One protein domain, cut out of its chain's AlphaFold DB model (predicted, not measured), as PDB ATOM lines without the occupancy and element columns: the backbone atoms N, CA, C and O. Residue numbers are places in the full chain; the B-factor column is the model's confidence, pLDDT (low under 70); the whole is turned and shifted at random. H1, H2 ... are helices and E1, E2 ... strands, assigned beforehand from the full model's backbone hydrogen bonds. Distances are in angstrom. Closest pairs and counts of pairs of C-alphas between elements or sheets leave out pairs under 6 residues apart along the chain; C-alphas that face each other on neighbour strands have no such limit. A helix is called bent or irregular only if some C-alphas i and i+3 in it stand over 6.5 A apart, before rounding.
ATOM      1  N   TYR A  22     209.795 207.518 193.774       98.06
ATOM      2  CA  TYR A  22     208.424 207.269 194.195       98.06
ATOM      3  C   TYR A  22     208.185 207.840 195.590       98.06
ATOM      4  O   TYR A  22     209.033 207.710 196.473       98.06
ATOM      5  N   LEU A  23     207.007 208.422 195.793       98.12
ATOM      6  CA  LEU A  23     206.475 208.790 197.101       98.12
ATOM      7  C   LEU A  23     205.491 207.718 197.558       98.12
ATOM      8  O   LEU A  23     204.609 207.320 196.795       98.12
ATOM      9  N   ASN A  24     205.598 207.285 198.812       98.19
ATOM     10  CA  ASN A  24     204.565 206.462 199.418       98.19
ATOM     11  C   ASN A  24     203.301 207.307 199.646       98.19
ATOM     12  O   ASN A  24     203.292 208.203 200.492       98.19
ATOM     13  N   THR A  25     202.226 207.036 198.916       97.19
ATOM     14  CA  THR A  25     200.897 207.654 199.078       97.19
ATOM     15  C   THR A  25     199.943 206.804 199.921       97.19
ATOM     16  O   THR A  25     198.883 207.287 200.312       97.19
ATOM     17  N   GLY A  26     200.342 205.574 200.254       95.50
ATOM     18  CA  GLY A  26     199.633 204.665 201.147       95.50
ATOM     19  C   GLY A  26     200.040 204.837 202.612       95.50
ATOM     20  O   GLY A  26     200.276 205.946 203.098       95.50
ATOM     21  N   THR A  27     200.116 203.717 203.330       93.12
ATOM     22  CA  THR A  27     200.553 203.678 204.735       93.12
ATOM     23  C   THR A  27     201.971 203.120 204.842       93.12
ATOM     24  O   THR A  27     202.521 202.590 203.881       93.12
ATOM     25  N   ASN A  28     202.599 203.220 206.017       87.62
ATOM     26  CA  ASN A  28     203.928 202.636 206.206       87.62
ATOM     27  C   ASN A  28     203.901 201.091 206.139       87.62
ATOM     28  O   ASN A  28     204.812 200.496 205.563       87.62
ATOM     29  N   SER A  29     202.843 200.461 206.672       90.19
ATOM     30  CA  SER A  29     202.640 199.003 206.667       90.19
ATOM     31  C   SER A  29     202.172 198.452 205.320       90.19
ATOM     32  O   SER A  29     202.486 197.315 204.985       90.19
ATOM     33  N   GLU A  30     201.447 199.259 204.546       93.94
ATOM     34  CA  GLU A  30     200.995 198.934 203.191       93.94
ATOM     35  C   GLU A  30     201.348 200.104 202.257       93.94
ATOM     36  O   GLU A  30     200.499 200.969 201.994       93.94
ATOM     37  N   PRO A  31     202.618 200.191 201.810       95.75
ATOM     38  CA  PRO A  31     203.059 201.265 200.933       95.75
ATOM     39  C   PRO A  31     202.381 201.209 199.565       95.75
ATOM     40  O   PRO A  31     202.271 200.143 198.959       95.75
ATOM     41  N   ALA A  32     202.012 202.378 199.047       97.00
ATOM     42  CA  ALA A  32     201.601 202.561 197.659       97.00
ATOM     43  C   ALA A  32     202.561 203.556 197.000       97.00
ATOM     44  O   ALA A  32     202.636 204.709 197.412       97.00
ATOM     45  N   TRP A  33     203.337 203.105 196.018       97.69
ATOM     46  CA  TRP A  33     204.418 203.894 195.426       97.69
ATOM     47  C   TRP A  33     203.931 204.673 194.204       97.69
ATOM     48  O   TRP A  33     203.791 204.113 193.118       97.69
ATOM     49  N   SER A  34     203.713 205.974 194.373       97.38
ATOM     50  CA  SER A  34     203.326 206.881 193.289       97.38
ATOM     51  C   SER A  34     204.572 207.573 192.718       97.38
ATOM     52  O   SER A  34     205.336 208.157 193.490       97.38
ATOM     53  N   PRO A  35     204.830 207.501 191.397       95.81
ATOM     54  CA  PRO A  35     206.017 208.107 190.802       95.81
ATOM     55  C   PRO A  35     205.956 209.633 190.880       95.81
ATOM     56  O   PRO A  35     204.900 210.228 190.693       95.81
ATOM     57  N   ILE A  36     207.109 210.257 191.095       94.06
ATOM     58  CA  ILE A  36     207.300 211.703 191.020       94.06
ATOM     59  C   ILE A  36     207.893 212.061 189.659       94.06
ATOM     60  O   ILE A  36     208.739 211.350 189.115       94.06
ATOM     61  N   GLY A  37     207.481 213.212 189.136       85.56
ATOM     62  CA  GLY A  37     208.112 213.824 187.971       85.56
ATOM     63  C   GLY A  37     207.255 213.815 186.708       85.56
ATOM     64  O   GLY A  37     207.778 213.952 185.600       85.56
ATOM     65  N   LYS A  38     205.931 213.668 186.841       89.06
ATOM     66  CA  LYS A  38     205.013 213.877 185.721       89.06
ATOM     67  C   LYS A  38     205.182 215.307 185.191       89.06
ATOM     68  O   LYS A  38     205.177 216.263 185.960       89.06
ATOM     69  N   ARG A  39     205.364 215.437 183.869       88.12
ATOM     70  CA  ARG A  39     205.611 216.720 183.170       88.12
ATOM     71  C   ARG A  39     206.815 217.506 183.717       88.12
ATOM     72  O   ARG A  39     206.815 218.731 183.708       88.12
ATOM     73  N   VAL A  40     207.837 216.799 184.197       91.00
ATOM     74  CA  VAL A  40     209.128 217.392 184.562       91.00
ATOM     75  C   VAL A  40     210.046 217.445 183.350       91.00
ATOM     76  O   VAL A  40     210.242 216.450 182.645       91.00
ATOM     77  N   GLU A  41     210.627 218.616 183.133       89.44
ATOM     78  CA  GLU A  41     211.579 218.874 182.060       89.44
ATOM     79  C   GLU A  41     213.012 218.656 182.541       89.44
ATOM     80  O   GLU A  41     213.813 218.064 181.807       89.44
ATOM     81  N   ASP A  42     213.303 219.021 183.793       89.31
ATOM     82  CA  ASP A  42     214.613 218.852 184.410       89.31
ATOM     83  C   ASP A  42     214.560 218.193 185.796       89.31
ATOM     84  O   ASP A  42     213.702 218.477 186.630       89.31
ATOM     85  N   SER A  43     215.497 217.270 186.015       93.31
ATOM     86  CA  SER A  43     215.683 216.575 187.284       93.31
ATOM     87  C   SER A  43     217.133 216.141 187.420       93.31
ATOM     88  O   SER A  43     217.607 215.304 186.643       93.31
ATOM     89  N   SER A  44     217.785 216.619 188.473       94.06
ATOM     90  CA  SER A  44     219.155 216.265 188.835       94.06
ATOM     91  C   SER A  44     219.189 215.713 190.253       94.06
ATOM     92  O   SER A  44     218.536 216.262 191.134       94.06
ATOM     93  N   MET A  45     219.937 214.628 190.465       95.94
ATOM     94  CA  MET A  45     220.202 214.067 191.788       95.94
ATOM     95  C   MET A  45     221.640 214.389 192.177       95.94
ATOM     96  O   MET A  45     222.589 213.838 191.619       95.94
ATOM     97  N   GLU A  46     221.788 215.296 193.131       96.88
ATOM     98  CA  GLU A  46     223.070 215.813 193.588       96.88
ATOM     99  C   GLU A  46     223.534 215.098 194.855       96.88
ATOM    100  O   GLU A  46     222.730 214.757 195.725       96.88
ATOM    101  N   TYR A  47     224.847 214.892 194.963       97.25
ATOM    102  CA  TYR A  47     225.492 214.199 196.075       97.25
ATOM    103  C   TYR A  47     226.521 215.126 196.732       97.25
ATOM    104  O   TYR A  47     227.605 215.336 196.187       97.25
ATOM    105  N   ASP A  48     226.212 215.643 197.921       96.94
ATOM    106  CA  ASP A  48     227.160 216.406 198.743       96.94
ATOM    107  C   ASP A  48     227.920 215.477 199.700       96.94
ATOM    108  O   ASP A  48     227.434 215.149 200.785       96.94
ATOM    109  N   TRP A  49     229.139 215.090 199.320       96.50
ATOM    110  CA  TRP A  49     230.034 214.241 200.118       96.50
ATOM    111  C   TRP A  49     230.690 214.950 201.313       96.50
ATOM    112  O   TRP A  49     231.369 214.289 202.099       96.50
ATOM    113  N   GLY A  50     230.488 216.264 201.484       94.19
ATOM    114  CA  GLY A  50     231.064 217.061 202.572       94.19
ATOM    115  C   GLY A  50     232.571 216.875 202.720       94.19
ATOM    116  O   GLY A  50     233.041 216.512 203.798       94.19
ATOM    117  N   GLU A  51     233.301 217.057 201.623       94.62
ATOM    118  CA  GLU A  51     234.750 216.888 201.582       94.62
ATOM    119  C   GLU A  51     235.466 217.983 202.389       94.62
ATOM    120  O   GLU A  51     235.225 219.176 202.204       94.62
ATOM    121  N   GLU A  52     236.383 217.576 203.266       94.31
ATOM    122  CA  GLU A  52     237.285 218.467 203.996       94.31
ATOM    123  C   GLU A  52     238.735 218.041 203.730       94.31
ATOM    124  O   GLU A  52     239.083 216.871 203.907       94.31
ATOM    125  N   ARG A  67     229.160 210.478 204.581       92.44
ATOM    126  CA  ARG A  67     228.071 209.962 203.733       92.44
ATOM    127  C   ARG A  67     227.359 211.146 203.067       92.44
ATOM    128  O   ARG A  67     227.184 212.167 203.736       92.44
ATOM    129  N   PRO A  68     226.953 211.022 201.796       96.06
ATOM    130  CA  PRO A  68     226.491 212.171 201.054       96.06
ATOM    131  C   PRO A  68     225.114 212.614 201.540       96.06
ATOM    132  O   PRO A  68     224.251 211.778 201.818       96.06
ATOM    133  N   THR A  69     224.894 213.925 201.592       97.06
ATOM    134  CA  THR A  69     223.536 214.473 201.594       97.06
ATOM    135  C   THR A  69     223.044 214.462 200.153       97.06
ATOM    136  O   THR A  69     223.680 215.065 199.289       97.06
ATOM    137  N   ILE A  70     221.943 213.761 199.884       98.12
ATOM    138  CA  ILE A  70     221.409 213.600 198.528       98.12
ATOM    139  C   ILE A  70     220.180 214.488 198.370       98.12
ATOM    140  O   ILE A  70     219.280 214.436 199.211       98.12
ATOM    141  N   THR A  71     220.142 215.295 197.309       98.00
ATOM    142  CA  THR A  71     218.966 216.102 196.950       98.00
ATOM    143  C   THR A  71     218.627 215.909 195.481       98.00
ATOM    144  O   THR A  71     219.510 215.991 194.633       98.00
ATOM    145  N   GLN A  72     217.355 215.649 195.179       97.56
ATOM    146  CA  GLN A  72     216.847 215.569 193.815       97.56
ATOM    147  C   GLN A  72     215.841 216.684 193.539       97.56
ATOM    148  O   GLN A  72     214.884 216.852 194.295       97.56
ATOM    149  N   THR A  73     216.046 217.425 192.453       96.94
ATOM    150  CA  THR A  73     215.151 218.504 192.013       96.94
ATOM    151  C   THR A  73     214.186 218.024 190.932       96.94
ATOM    152  O   THR A  73     214.497 217.103 190.175       96.94
ATOM    153  N   PHE A  74     213.010 218.644 190.857       96.56
ATOM    154  CA  PHE A  74     212.006 218.390 189.822       96.56
ATOM    155  C   PHE A  74     211.355 219.707 189.391       96.56
ATOM    156  O   PHE A  74     210.649 220.331 190.184       96.56
ATOM    157  N   ASP A  75     211.555 220.101 188.132       94.75
ATOM    158  CA  ASP A  75     211.077 221.372 187.562       94.75
ATOM    159  C   ASP A  75     210.490 221.135 186.152       94.75
ATOM    160  O   ASP A  75     211.096 220.407 185.354       94.75
ATOM    161  N   PRO A  76     209.295 221.656 185.802       94.12
ATOM    162  CA  PRO A  76     208.370 222.479 186.603       94.12
ATOM    163  C   PRO A  76     207.363 221.713 187.460       94.12
ATOM    164  O   PRO A  76     206.684 222.327 188.283       94.12
ATOM    165  N   CYS A  77     207.251 220.392 187.277       93.25
ATOM    166  CA  CYS A  77     206.287 219.537 187.981       93.25
ATOM    167  C   CYS A  77     204.864 220.134 187.927       93.25
ATOM    168  O   CYS A  77     204.303 220.587 188.927       93.25
ATOM    169  N   GLU A  78     204.301 220.201 186.717       94.31
ATOM    170  CA  GLU A  78     202.975 220.783 186.461       94.31
ATOM    171  C   GLU A  78     201.845 220.014 187.144       94.31
ATOM    172  O   GLU A  78     201.833 218.783 187.127       94.31
ATOM    173  N   LEU A  79     200.871 220.741 187.697       94.69
ATOM    174  CA  LEU A  79     199.740 220.165 188.414       94.69
ATOM    175  C   LEU A  79     198.872 219.279 187.505       94.69
ATOM    176  O   LEU A  79     198.451 219.681 186.414       94.69
ATOM    177  N   ASP A  80     198.566 218.073 187.973       93.56
ATOM    178  CA  ASP A  80     197.728 217.099 187.279       93.56
ATOM    179  C   ASP A  80     196.835 216.357 188.282       93.56
ATOM    180  O   ASP A  80     197.302 215.812 189.277       93.56
ATOM    181  N   SER A  81     195.525 216.312 188.022       92.88
ATOM    182  CA  SER A  81     194.562 215.683 188.934       92.88
ATOM    183  C   SER A  81     194.694 214.161 189.034       92.88
ATOM    184  O   SER A  81     194.056 213.565 189.891       92.88
ATOM    185  N   GLY A  82     195.440 213.529 188.126       94.06
ATOM    186  CA  GLY A  82     195.772 212.107 188.172       94.06
ATOM    187  C   GLY A  82     197.183 211.827 188.692       94.06
ATOM    188  O   GLY A  82     197.710 210.758 188.397       94.06
ATOM    189  N   ASP A  83     197.836 212.791 189.347       95.50
ATOM    190  CA  ASP A  83     199.121 212.597 190.025       95.50
ATOM    191  C   ASP A  83     198.923 212.576 191.549       95.50
ATOM    192  O   ASP A  83     198.861 213.611 192.219       95.50
ATOM    193  N   ASP A  84     198.812 211.366 192.100       96.25
ATOM    194  CA  ASP A  84     198.572 211.151 193.530       96.25
ATOM    195  C   ASP A  84     199.736 211.653 194.401       96.25
ATOM    196  O   ASP A  84     199.516 212.156 195.508       96.25
ATOM    197  N   ALA A  85     200.980 211.540 193.915       96.62
ATOM    198  CA  ALA A  85     202.152 211.993 194.658       96.62
ATOM    199  C   ALA A  85     202.125 213.516 194.797       96.62
ATOM    200  O   ALA A  85     202.245 214.059 195.898       96.62
ATOM    201  N   GLN A  86     201.895 214.204 193.683       95.38
ATOM    202  CA  GLN A  86     201.797 215.651 193.652       95.38
ATOM    203  C   GLN A  86     200.598 216.162 194.456       95.38
ATOM    204  O   GLN A  86     200.736 217.133 195.201       95.38
ATOM    205  N   GLN A  87     199.442 215.495 194.377       96.56
ATOM    206  CA  GLN A  87     198.272 215.859 195.175       96.56
ATOM    207  C   GLN A  87     198.538 215.699 196.680       96.56
ATOM    208  O   GLN A  87     198.150 216.570 197.466       96.56
ATOM    209  N   LYS A  88     199.233 214.633 197.099       97.50
ATOM    210  CA  LYS A  88     199.667 214.462 198.493       97.50
ATOM    211  C   LYS A  88     200.596 215.598 198.929       97.50
ATOM    212  O   LYS A  88     200.332 216.218 199.958       97.50
ATOM    213  N   ILE A  89     201.628 215.916 198.143       97.25
ATOM    214  CA  ILE A  89     202.570 217.008 198.449       97.25
ATOM    215  C   ILE A  89     201.835 218.351 198.543       97.25
ATOM    216  O   ILE A  89     202.056 219.100 199.491       97.25
ATOM    217  N   TRP A  90     200.929 218.642 197.606       97.50
ATOM    218  CA  TRP A  90     200.168 219.892 197.584       97.50
ATOM    219  C   TRP A  90     199.278 220.046 198.822       97.50
ATOM    220  O   TRP A  90     199.247 221.120 199.424       97.50
ATOM    221  N   ASN A  91     198.595 218.976 199.246       98.12
ATOM    222  CA  ASN A  91     197.787 219.005 200.467       98.12
ATOM    223  C   ASN A  91     198.644 219.347 201.690       98.12
ATOM    224  O   ASN A  91     198.299 220.255 202.437       98.12
ATOM    225  N   ILE A  92     199.794 218.692 201.845       98.12
ATOM    226  CA  ILE A  92     200.667 218.921 202.998       98.12
ATOM    227  C   ILE A  92     201.283 220.330 202.952       98.12
ATOM    228  O   ILE A  92     201.260 221.050 203.947       98.12
ATOM    229  N   ALA A  93     201.823 220.744 201.802       97.44
ATOM    230  CA  ALA A  93     202.596 221.978 201.683       97.44
ATOM    231  C   ALA A  93     201.742 223.243 201.555       97.44
ATOM    232  O   ALA A  93     202.036 224.252 202.193       97.44
ATOM    233  N   VAL A  94     200.723 223.216 200.696       96.56
ATOM    234  CA  VAL A  94     199.971 224.416 200.302       96.56
ATOM    235  C   VAL A  94     198.722 224.577 201.154       96.56
ATOM    236  O   VAL A  94     198.458 225.670 201.651       96.56
ATOM    237  N   LYS A  95     197.952 223.498 201.320       97.88
ATOM    238  CA  LYS A  95     196.684 223.532 202.055       97.88
ATOM    239  C   LYS A  95     196.898 223.492 203.567       97.88
ATOM    240  O   LYS A  95     196.355 224.341 204.267       97.88
ATOM    241  N   ASP A  96     197.665 222.517 204.047       98.00
ATOM    242  CA  ASP A  96     197.809 222.248 205.481       98.00
ATOM    243  C   ASP A  96     199.037 222.959 206.089       98.00
ATOM    244  O   ASP A  96     199.086 223.169 207.300       98.00
ATOM    245  N   GLN A  97     200.002 223.375 205.257       96.94
ATOM    246  CA  GLN A  97     201.270 224.003 205.662       96.94
ATOM    247  C   GLN A  97     202.022 223.223 206.758       96.94
ATOM    248  O   GLN A  97     202.688 223.802 207.622       96.94
ATOM    249  N   ASP A  98     201.942 221.893 206.721       98.31
ATOM    250  CA  ASP A  98     202.549 221.022 207.725       98.31
ATOM    251  C   ASP A  98     204.015 220.732 207.376       98.31
ATOM    252  O   ASP A  98     204.365 219.759 206.701       98.31
ATOM    253  N   ALA A  99     204.898 221.604 207.861       97.06
ATOM    254  CA  ALA A  99     206.339 221.473 207.666       97.06
ATOM    255  C   ALA A  99     206.917 220.188 208.287       97.06
ATOM    256  O   ALA A  99     207.887 219.640 207.760       97.06
ATOM    257  N   ALA A 100     206.337 219.695 209.387       97.69
ATOM    258  CA  ALA A 100     206.804 218.471 210.027       97.69
ATOM    259  C   ALA A 100     206.475 217.254 209.157       97.69
ATOM    260  O   ALA A 100     207.332 216.391 208.971       97.69
ATOM    261  N   ALA A 101     205.281 217.213 208.568       97.50
ATOM    262  CA  ALA A 101     204.927 216.187 207.598       97.50
ATOM    263  C   ALA A 101     205.801 216.280 206.336       97.50
ATOM    264  O   ALA A 101     206.316 215.253 205.900       97.50
ATOM    265  N   LEU A 102     206.053 217.475 205.781       97.19
ATOM    266  CA  LEU A 102     206.947 217.621 204.615       97.19
ATOM    267  C   LEU A 102     208.360 217.095 204.868       97.19
ATOM    268  O   LEU A 102     208.974 216.588 203.936       97.19
ATOM    269  N   ALA A 103     208.862 217.202 206.101       97.62
ATOM    270  CA  ALA A 103     210.178 216.711 206.510       97.62
ATOM    271  C   ALA A 103     210.232 215.197 206.805       97.62
ATOM    272  O   ALA A 103     211.304 214.684 207.118       97.62
ATOM    273  N   ASN A 104     209.099 214.490 206.746       97.50
ATOM    274  CA  ASN A 104     208.976 213.076 207.112       97.50
ATOM    275  C   ASN A 104     208.219 212.270 206.041       97.50
ATOM    276  O   ASN A 104     207.291 211.520 206.348       97.50
ATOM    277  N   GLN A 105     208.577 212.450 204.767       98.25
ATOM    278  CA  GLN A 105     208.015 211.664 203.667       98.25
ATOM    279  C   GLN A 105     208.801 210.368 203.436       98.25
ATOM    280  O   GLN A 105     210.027 210.344 203.499       98.25
ATOM    281  N   ASP A 106     208.078 209.296 203.121       98.25
ATOM    282  CA  ASP A 106     208.631 207.975 202.820       98.25
ATOM    283  C   ASP A 106     208.807 207.813 201.306       98.25
ATOM    284  O   ASP A 106     207.834 207.846 200.546       98.25
ATOM    285  N   MET A 107     210.060 207.682 200.878       98.25
ATOM    286  CA  MET A 107     210.476 207.746 199.481       98.25
ATOM    287  C   MET A 107     211.192 206.465 199.066       98.25
ATOM    288  O   MET A 107     211.962 205.890 199.834       98.25
ATOM    289  N   LEU A 108     210.996 206.063 197.813       98.44
ATOM    290  CA  LEU A 108     211.686 204.939 197.193       98.44
ATOM    291  C   LEU A 108     212.351 205.398 195.897       98.44
ATOM    292  O   LEU A 108     211.677 205.828 194.964       98.44
ATOM    293  N   VAL A 109     213.670 205.268 195.821       98.06
ATOM    294  CA  VAL A 109     214.434 205.437 194.583       98.06
ATOM    295  C   VAL A 109     214.560 204.076 193.917       98.06
ATOM    296  O   VAL A 109     214.981 203.112 194.555       98.06
ATOM    297  N   VAL A 110     214.217 203.984 192.635       97.88
ATOM    298  CA  VAL A 110     214.444 202.786 191.822       97.88
ATOM    299  C   VAL A 110     215.358 203.137 190.658       97.88
ATOM    300  O   VAL A 110     215.022 203.945 189.789       97.88
ATOM    301  N   HIS A 111     216.512 202.479 190.625       97.38
ATOM    302  CA  HIS A 111     217.467 202.562 189.530       97.38
ATOM    303  C   HIS A 111     217.095 201.500 188.497       97.38
ATOM    304  O   HIS A 111     217.676 200.418 188.457       97.38
ATOM    305  N   CYS A 112     216.106 201.783 187.649       96.62
ATOM    306  CA  CYS A 112     215.582 200.821 186.673       96.62
ATOM    307  C   CYS A 112     216.642 200.325 185.671       96.62
ATOM    308  O   CYS A 112     216.477 199.279 185.040       96.62
ATOM    309  N   TYR A 113     217.743 201.066 185.539       96.12
ATOM    310  CA  TYR A 113     218.903 200.713 184.726       96.12
ATOM    311  C   TYR A 113     219.895 199.762 185.417       96.12
ATOM    312  O   TYR A 113     220.862 199.348 184.785       96.12
ATOM    313  N   ALA A 114     219.695 199.421 186.691       96.75
ATOM    314  CA  ALA A 114     220.623 198.648 187.510       96.75
ATOM    315  C   ALA A 114     219.960 197.360 188.022       96.75
ATOM    316  O   ALA A 114     218.940 197.419 188.702       96.75
ATOM    317  N   GLY A 115     220.535 196.193 187.720       95.38
ATOM    318  CA  GLY A 115     219.949 194.883 188.039       95.38
ATOM    319  C   GLY A 115     219.006 194.346 186.954       95.38
ATOM    320  O   GLY A 115     219.054 194.765 185.796       95.38
ATOM    321  N   THR A 116     218.146 193.385 187.298       94.88
ATOM    322  CA  THR A 116     217.275 192.716 186.315       94.88
ATOM    323  C   THR A 116     216.027 193.548 186.035       94.88
ATOM    324  O   THR A 116     215.188 193.746 186.916       94.88
ATOM    325  N   THR A 117     215.886 194.010 184.792       93.38
ATOM    326  CA  THR A 117     214.784 194.873 184.350       93.38
ATOM    327  C   THR A 117     213.416 194.317 184.758       93.38
ATOM    328  O   THR A 117     213.115 193.140 184.550       93.38
ATOM    329  N   GLY A 118     212.591 195.174 185.362       92.44
ATOM    330  CA  GLY A 118     211.209 194.882 185.754       92.44
ATOM    331  C   GLY A 118     211.031 193.943 186.953       92.44
ATOM    332  O   GLY A 118     209.928 193.873 187.486       92.44
ATOM    333  N   THR A 119     212.075 193.244 187.410       94.81
ATOM    334  CA  THR A 119     211.930 192.140 188.381       94.81
ATOM    335  C   THR A 119     212.841 192.247 189.598       94.81
ATOM    336  O   THR A 119     212.411 191.910 190.696       94.81
ATOM    337  N   ALA A 120     214.079 192.713 189.430       95.44
ATOM    338  CA  ALA A 120     215.047 192.849 190.514       95.44
ATOM    339  C   ALA A 120     215.981 194.037 190.246       95.44
ATOM    340  O   ALA A 120     217.194 193.879 190.094       95.44
ATOM    341  N   MET A 121     215.392 195.227 190.123       97.12
ATOM    342  CA  MET A 121     216.138 196.469 189.918       97.12
ATOM    343  C   MET A 121     216.619 197.001 191.264       97.12
ATOM    344  O   MET A 121     215.882 196.909 192.242       97.12
ATOM    345  N   PHE A 122     217.831 197.546 191.335       97.69
ATOM    346  CA  PHE A 122     218.351 198.108 192.579       97.69
ATOM    347  C   PHE A 122     217.460 199.256 193.070       97.69
ATOM    348  O   PHE A 122     217.059 200.124 192.287       97.69
ATOM    349  N   ALA A 123     217.145 199.243 194.364       98.06
ATOM    350  CA  ALA A 123     216.250 200.213 194.967       98.06
ATOM    351  C   ALA A 123     216.673 200.599 196.387       98.06
ATOM    352  O   ALA A 123     217.289 199.816 197.118       98.06
ATOM    353  N   GLU A 124     216.301 201.814 196.776       97.50
ATOM    354  CA  GLU A 124     216.671 202.437 198.043       97.50
ATOM    355  C   GLU A 124     215.454 203.131 198.654       97.50
ATOM    356  O   GLU A 124     214.889 204.040 198.048       97.50
ATOM    357  N   ARG A 125     215.048 202.713 199.854       97.88
ATOM    358  CA  ARG A 125     213.977 203.351 200.624       97.88
ATOM    359  C   ARG A 125     214.564 204.273 201.687       97.88
ATOM    360  O   ARG A 125     215.506 203.890 202.384       97.88
ATOM    361  N   TYR A 126     213.966 205.448 201.822       97.88
ATOM    362  CA  TYR A 126     214.297 206.479 202.798       97.88
ATOM    363  C   TYR A 126     213.011 206.939 203.486       97.88
ATOM    364  O   TYR A 126     212.108 207.457 202.834       97.88
ATOM    365  N   GLU A 127     212.912 206.739 204.798       95.12
ATOM    366  CA  GLU A 127     211.633 206.850 205.521       95.12
ATOM    367  C   GLU A 127     211.357 208.240 206.122       95.12
ATOM    368  O   GLU A 127     210.294 208.452 206.702       95.12
ATOM    369  N   ALA A 128     212.300 209.182 206.019       97.00
ATOM    370  CA  ALA A 128     212.159 210.530 206.576       97.00
ATOM    371  C   ALA A 128     212.807 211.592 205.671       97.00
ATOM    372  O   ALA A 128     213.736 212.298 206.065       97.00
ATOM    373  N   CYS A 129     212.356 211.655 204.421       98.38
ATOM    374  CA  CYS A 129     212.793 212.646 203.444       98.38
ATOM    375  C   CYS A 129     212.062 213.974 203.620       98.38
ATOM    376  O   CYS A 129     210.869 214.006 203.928       98.38
ATOM    377  N   ALA A 130     212.763 215.065 203.311       98.38
ATOM    378  CA  ALA A 130     212.154 216.375 203.162       98.38
ATOM    379  C   ALA A 130     211.730 216.598 201.708       98.38
ATOM    380  O   ALA A 130     212.569 216.539 200.813       98.38
ATOM    381  N   VAL A 131     210.447 216.878 201.475       97.88
ATOM    382  CA  VAL A 131     209.898 217.232 200.157       97.88
ATOM    383  C   VAL A 131     209.397 218.667 200.219       97.88
ATOM    384  O   VAL A 131     208.410 218.957 200.889       97.88
ATOM    385  N   LYS A 132     210.084 219.584 199.545       95.81
ATOM    386  CA  LYS A 132     209.855 221.023 199.684       95.81
ATOM    387  C   LYS A 132     209.501 221.639 198.331       95.81
ATOM    388  O   LYS A 132     210.392 221.765 197.490       95.81
ATOM    389  N   PRO A 133     208.249 222.080 198.124       95.94
ATOM    390  CA  PRO A 133     207.919 222.932 196.992       95.94
ATOM    391  C   PRO A 133     208.703 224.244 197.028       95.94
ATOM    392  O   PRO A 133     208.730 224.927 198.053       95.94
ATOM    393  N   SER A 134     209.344 224.595 195.919       92.56
ATOM    394  CA  SER A 134     210.114 225.836 195.770       92.56
ATOM    395  C   SER A 134     209.283 226.984 195.183       92.56
ATOM    396  O   SER A 134     209.676 228.145 195.291       92.56
ATOM    397  N   GLY A 135     208.102 226.690 194.633       93.75
ATOM    398  CA  GLY A 135     207.151 227.678 194.130       93.75
ATOM    399  C   GLY A 135     205.794 227.068 193.775       93.75
ATOM    400  O   GLY A 135     205.623 225.850 193.799       93.75
ATOM    401  N   LEU A 136     204.822 227.925 193.453       95.19
ATOM    402  CA  LEU A 136     203.512 227.533 192.931       95.19
ATOM    403  C   LEU A 136     203.040 228.573 191.911       95.19
ATOM    404  O   LEU A 136     202.864 229.743 192.254       95.19
ATOM    405  N   GLY A 137     202.830 228.157 190.667       93.06
ATOM    406  CA  GLY A 137     202.438 229.048 189.575       93.06
ATOM    407  C   GLY A 137     203.161 228.708 188.280       93.06
ATOM    408  O   GLY A 137     203.703 227.623 188.129       93.06
ATOM    409  N   GLY A 138     203.158 229.626 187.325       90.38
ATOM    410  CA  GLY A 138     203.810 229.422 186.037       90.38
ATOM    411  C   GLY A 138     203.295 230.399 184.993       90.38
ATOM    412  O   GLY A 138     202.540 231.318 185.311       90.38
ATOM    413  N   SER A 139     203.733 230.213 183.748       88.06
ATOM    414  CA  SER A 139     203.309 231.054 182.623       88.06
ATOM    415  C   SER A 139     202.012 230.539 181.995       88.06
ATOM    416  O   SER A 139     200.991 231.220 182.032       88.06
ATOM    417  N   SER A 140     202.039 229.323 181.436       91.19
ATOM    418  CA  SER A 140     200.877 228.710 180.767       91.19
ATOM    419  C   SER A 140     200.124 227.718 181.655       91.19
ATOM    420  O   SER A 140     198.897 227.695 181.633       91.19
ATOM    421  N   ASN A 141     200.849 226.941 182.462       93.81
ATOM    422  CA  ASN A 141     200.304 225.946 183.383       93.81
ATOM    423  C   ASN A 141     200.754 226.255 184.817       93.81
ATOM    424  O   ASN A 141     201.723 226.986 185.028       93.81
ATOM    425  N   VAL A 142     200.060 225.687 185.806       95.56
ATOM    426  CA  VAL A 142     200.475 225.782 187.213       95.56
ATOM    427  C   VAL A 142     201.492 224.679 187.494       95.56
ATOM    428  O   VAL A 142     201.136 223.507 187.485       95.56
ATOM    429  N   GLY A 143     202.743 225.058 187.731       95.19
ATOM    430  CA  GLY A 143     203.824 224.217 188.234       95.19
ATOM    431  C   GLY A 143     203.951 224.284 189.750       95.19
ATOM    432  O   GLY A 143     203.590 225.285 190.377       95.19
ATOM    433  N   MET A 144     204.474 223.209 190.325       96.62
ATOM    434  CA  MET A 144     204.902 223.142 191.716       96.62
ATOM    435  C   MET A 144     206.270 222.452 191.753       96.62
ATOM    436  O   MET A 144     206.332 221.268 192.082       96.62
ATOM    437  N   PRO A 145     207.356 223.149 191.369       96.50
ATOM    438  CA  PRO A 145     208.696 222.576 191.422       96.50
ATOM    439  C   PRO A 145     209.031 222.153 192.853       96.50
ATOM    440  O   PRO A 145     208.638 222.826 193.811       96.50
ATOM    441  N   ILE A 146     209.731 221.028 193.003       97.06
ATOM    442  CA  ILE A 146     210.047 220.442 194.311       97.06
ATOM    443  C   ILE A 146     211.525 220.066 194.430       97.06
ATOM    444  O   ILE A 146     212.132 219.563 193.485       97.06
ATOM    445  N   ASP A 147     212.054 220.236 195.640       97.38
ATOM    446  CA  ASP A 147     213.329 219.670 196.073       97.38
ATOM    447  C   ASP A 147     213.048 218.507 197.031       97.38
ATOM    448  O   ASP A 147     212.321 218.673 198.017       97.38
ATOM    449  N   VAL A 148     213.637 217.341 196.772       98.12
ATOM    450  CA  VAL A 148     213.567 216.180 197.662       98.12
ATOM    451  C   VAL A 148     214.939 215.913 198.260       98.12
ATOM    452  O   VAL A 148     215.834 215.453 197.560       98.12
ATOM    453  N   THR A 149     215.103 216.156 199.557       98.50
ATOM    454  CA  THR A 149     216.323 215.808 200.300       98.50
ATOM    455  C   THR A 149     216.116 214.488 201.034       98.50
ATOM    456  O   THR A 149     215.199 214.361 201.849       98.50
ATOM    457  N   PHE A 150     216.968 213.499 200.756       98.12
ATOM    458  CA  PHE A 150     216.832 212.165 201.339       98.12
ATOM    459  C   PHE A 150     217.264 212.132 202.805       98.12
ATOM    460  O   PHE A 150     218.308 212.673 203.174       98.12
ATOM    461  N   GLY A 151     216.461 211.468 203.638       96.06
ATOM    462  CA  GLY A 151     216.665 211.406 205.080       96.06
ATOM    463  C   GLY A 151     216.088 210.144 205.720       96.06
ATOM    464  O   GLY A 151     215.415 209.336 205.081       96.06
ATOM    465  N   GLY A 152     216.390 209.956 207.004       95.19
ATOM    466  CA  GLY A 152     216.032 208.743 207.741       95.19
ATOM    467  C   GLY A 152     216.954 207.555 207.459       95.19
ATOM    468  O   GLY A 152     218.082 207.704 206.982       95.19
ATOM    469  N   ILE A 153     216.482 206.357 207.811       94.75
ATOM    470  CA  ILE A 153     217.227 205.115 207.594       94.75
ATOM    471  C   ILE A 153     217.172 204.763 206.107       94.75
ATOM    472  O   ILE A 153     216.097 204.609 205.533       94.75
ATOM    473  N   ARG A 154     218.350 204.602 205.500       95.94
ATOM    474  CA  ARG A 154     218.499 204.077 204.142       95.94
ATOM    475  C   ARG A 154     218.402 202.555 204.174       95.94
ATOM    476  O   ARG A 154     219.318 201.899 204.671       95.94
ATOM    477  N   THR A 155     217.350 202.010 203.576       96.69
ATOM    478  CA  THR A 155     217.175 200.565 203.386       96.69
ATOM    479  C   THR A 155     217.363 200.224 201.914       96.69
ATOM    480  O   THR A 155     216.621 200.710 201.067       96.69
ATOM    481  N   THR A 156     218.353 199.392 201.590       97.00
ATOM    482  CA  THR A 156     218.572 198.930 200.211       97.00
ATOM    483  C   THR A 156     217.812 197.638 199.943       97.00
ATOM    484  O   THR A 156     217.498 196.877 200.859       97.00
ATOM    485  N   GLY A 157     217.517 197.377 198.678       96.75
ATOM    486  CA  GLY A 157     216.773 196.200 198.264       96.75
ATOM    487  C   GLY A 157     216.637 196.117 196.756       96.75
ATOM    488  O   GLY A 157     217.400 196.735 196.005       96.75
ATOM    489  N   THR A 158     215.634 195.369 196.320       97.25
ATOM    490  CA  THR A 158     215.228 195.307 194.920       97.25
ATOM    491  C   THR A 158     213.794 195.783 194.742       97.25
ATOM    492  O   THR A 158     212.967 195.678 195.647       97.25
ATOM    493  N   ALA A 159     213.490 196.309 193.561       97.62
ATOM    494  CA  ALA A 159     212.139 196.638 193.145       97.62
ATOM    495  C   ALA A 159     211.738 195.835 191.903       97.62
ATOM    496  O   ALA A 159     212.492 195.733 190.928       97.62
ATOM    497  N   ALA A 160     210.515 195.312 191.937       97.12
ATOM    498  CA  ALA A 160     209.806 194.793 190.776       97.12
ATOM    499  C   ALA A 160     208.741 195.805 190.343       97.12
ATOM    500  O   ALA A 160     208.103 196.431 191.190       97.12
ATOM    501  N   VAL A 161     208.538 195.957 189.033       93.75
ATOM    502  CA  VAL A 161     207.513 196.845 188.468       93.75
ATOM    503  C   VAL A 161     206.653 196.038 187.511       93.75
ATOM    504  O   VAL A 161     207.136 195.548 186.493       93.75
ATOM    505  N   SER A 162     205.369 195.906 187.834       91.31
ATOM    506  CA  SER A 162     204.401 195.158 187.034       91.31
ATOM    507  C   SER A 162     203.085 195.917 186.964       91.31
ATOM    508  O   SER A 162     202.527 196.282 187.994       91.31
ATOM    509  N   ASN A 163     202.596 196.187 185.749       86.62
ATOM    510  CA  ASN A 163     201.344 196.921 185.509       86.62
ATOM    511  C   ASN A 163     201.229 198.235 186.311       86.62
ATOM    512  O   ASN A 163     200.179 198.542 186.868       86.62
ATOM    513  N   GLY A 164     202.328 198.991 186.416       83.62
ATOM    514  CA  GLY A 164     202.377 200.251 187.171       83.62
ATOM    515  C   GLY A 164     202.448 200.095 188.694       83.62
ATOM    516  O   GLY A 164     202.579 201.093 189.390       83.62
ATOM    517  N   THR A 165     202.409 198.869 189.218       91.69
ATOM    518  CA  THR A 165     202.603 198.582 190.644       91.69
ATOM    519  C   THR A 165     204.076 198.308 190.920       91.69
ATOM    520  O   THR A 165     204.689 197.472 190.251       91.69
ATOM    521  N   VAL A 166     204.635 199.003 191.912       96.69
ATOM    522  CA  VAL A 166     206.009 198.799 192.387       96.69
ATOM    523  C   VAL A 166     205.983 197.971 193.664       96.69
ATOM    524  O   VAL A 166     205.259 198.301 194.600       96.69
ATOM    525  N   THR A 167     206.813 196.935 193.731       96.81
ATOM    526  CA  THR A 167     207.004 196.128 194.942       96.81
ATOM    527  C   THR A 167     208.459 196.206 195.366       96.81
ATOM    528  O   THR A 167     209.332 195.728 194.642       96.81
ATOM    529  N   PHE A 168     208.719 196.788 196.537       97.44
ATOM    530  CA  PHE A 168     210.048 196.839 197.142       97.44
ATOM    531  C   PHE A 168     210.277 195.626 198.046       97.44
ATOM    532  O   PHE A 168     209.453 195.321 198.906       97.44
TER     533      PHE A 168
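AT A GLANCE: This is residues 22 to 52 and 67 to 168 of the 174 residues of an uncharacterized protein of Subdoligranulum variabile (UniProt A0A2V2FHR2). One strongly twisted sheet curls, through its long bent strands E5, E6 and E8, into a small, irregular and not fully closed barrel of E2, E1, E5, E6, E8 and E9, in which the edge strands E2 and E9 come near each other. From the last part of E6, E7, E4 and E3 continue the sheet side by side as a wing, and H1 packs on E1, E2 and E6, with the short H2 beside it. The printed part has 133 residues; along the chain the strands E1 to E4 come before the two named helices H1 and H2, and the strands E5 to E9 follow them, nine named strands in one branched sheet in which E6 has three neighbours and the neighbour pairs are antiparallel; the class is mixed, helices and strands. The whole is compact, with a radius of gyration of the C-alphas of 14.8 A and spans of 46 by 41 by 29 A.

IN THESE COORDINATES: E1, residues 22 to 24, begins at C-alpha 22, (208.424, 207.269, 194.195). E2 holds residues 33 to 35 and E3 residues 45 to 48. After the cut comes E4, residues 69 to 74, 16.9 A from first to last C-alpha. H1, residues 84 to 95, is 15.2 A long and begins at C-alpha 84, (198.572, 211.151, 193.530); it is neither bent nor irregular, but only just: C-alphas 92 and 95 are 6.2 A apart. H2 holds residues 99 to 102. E5, residues 105 to 116, is 27.3 A long and bends by 80 degrees at residue 113. E6, residues 120 to 133, is 31.6 A long and bends by 81 degrees at residue 128. E7 holds residues 146 to 149. E8, residues 154 to 162, is 23.9 A long and bends by 58 degrees at residue 157. E9, residues 165 to 168, ends at C-alpha 168, (210.048, 196.839, 197.142).

HOW THE PARTS SIT: E6 has E5 on one side, and E7 and E8 on the other. Its pairing is staggered: residues 120 to 129 pair with E5, 121 to 126 with E8 and 130 to 133 with E7. E5, E6 and E7 form a meander, each strand the antiparallel neighbour of the one before; N 109 and O 124 are 2.8 A apart, and N 132 and O 147 2.9 A, within hydrogen-bond range. Between E6 and E8, N 125 and O 155 are 2.8 A apart. E8 and E9 form a hairpin, with N 167 and O 160 at 2.9 A. E1 lies on the other side of E5 from E6, with N 22 and O 108 at 2.8 A, and E2 lies on the other side of E1 from E5, in a hairpin with E1, with N 23 and O 34 at 2.9 A. The closest C-alphas of E2 and E9, those of Trp 33 and Val 166, are 6.1 A apart. E4 lies on the other side of E7 from E6, with N 72 and O 148 at 2.8 A, and the edge strand E3 lies on the other side of E4 from E7, with N 46 and O 71 at 2.8 A. H1 is on the sheet at a height of 8.4 A, over E6 and along it at 15 degrees on the local plane. The closest C-alphas of H1 and E2, those of Ala 85 and Ser 34, are 5.4 A apart. H1 touches H2 with residues 89 to 93 alone, closest at the C-alphas of Ile 92 and Leu 102, 6.6 A. H2 is at the sheet's level, with a height of 0.2 A. In H1 every O i to N i+4 pair is within hydrogen-bond range; H2 is too short for such a pair.

THE WHOLE: The two C-alphas farthest apart, those of Glu 52 and Asn 163, are 45.8 A apart. Residues 53 to 66 are not printed, and C-alphas 52 and 67 are 12.5 A apart across the cut. Of the links printed whole, E6 to E7 is long, with 12 residues, 134 to 145, whose C-alphas lie 12 to 24 A from the mean of the C-alphas. The mean pLDDT of the printed part is 95.5, and no printed residue is under 70.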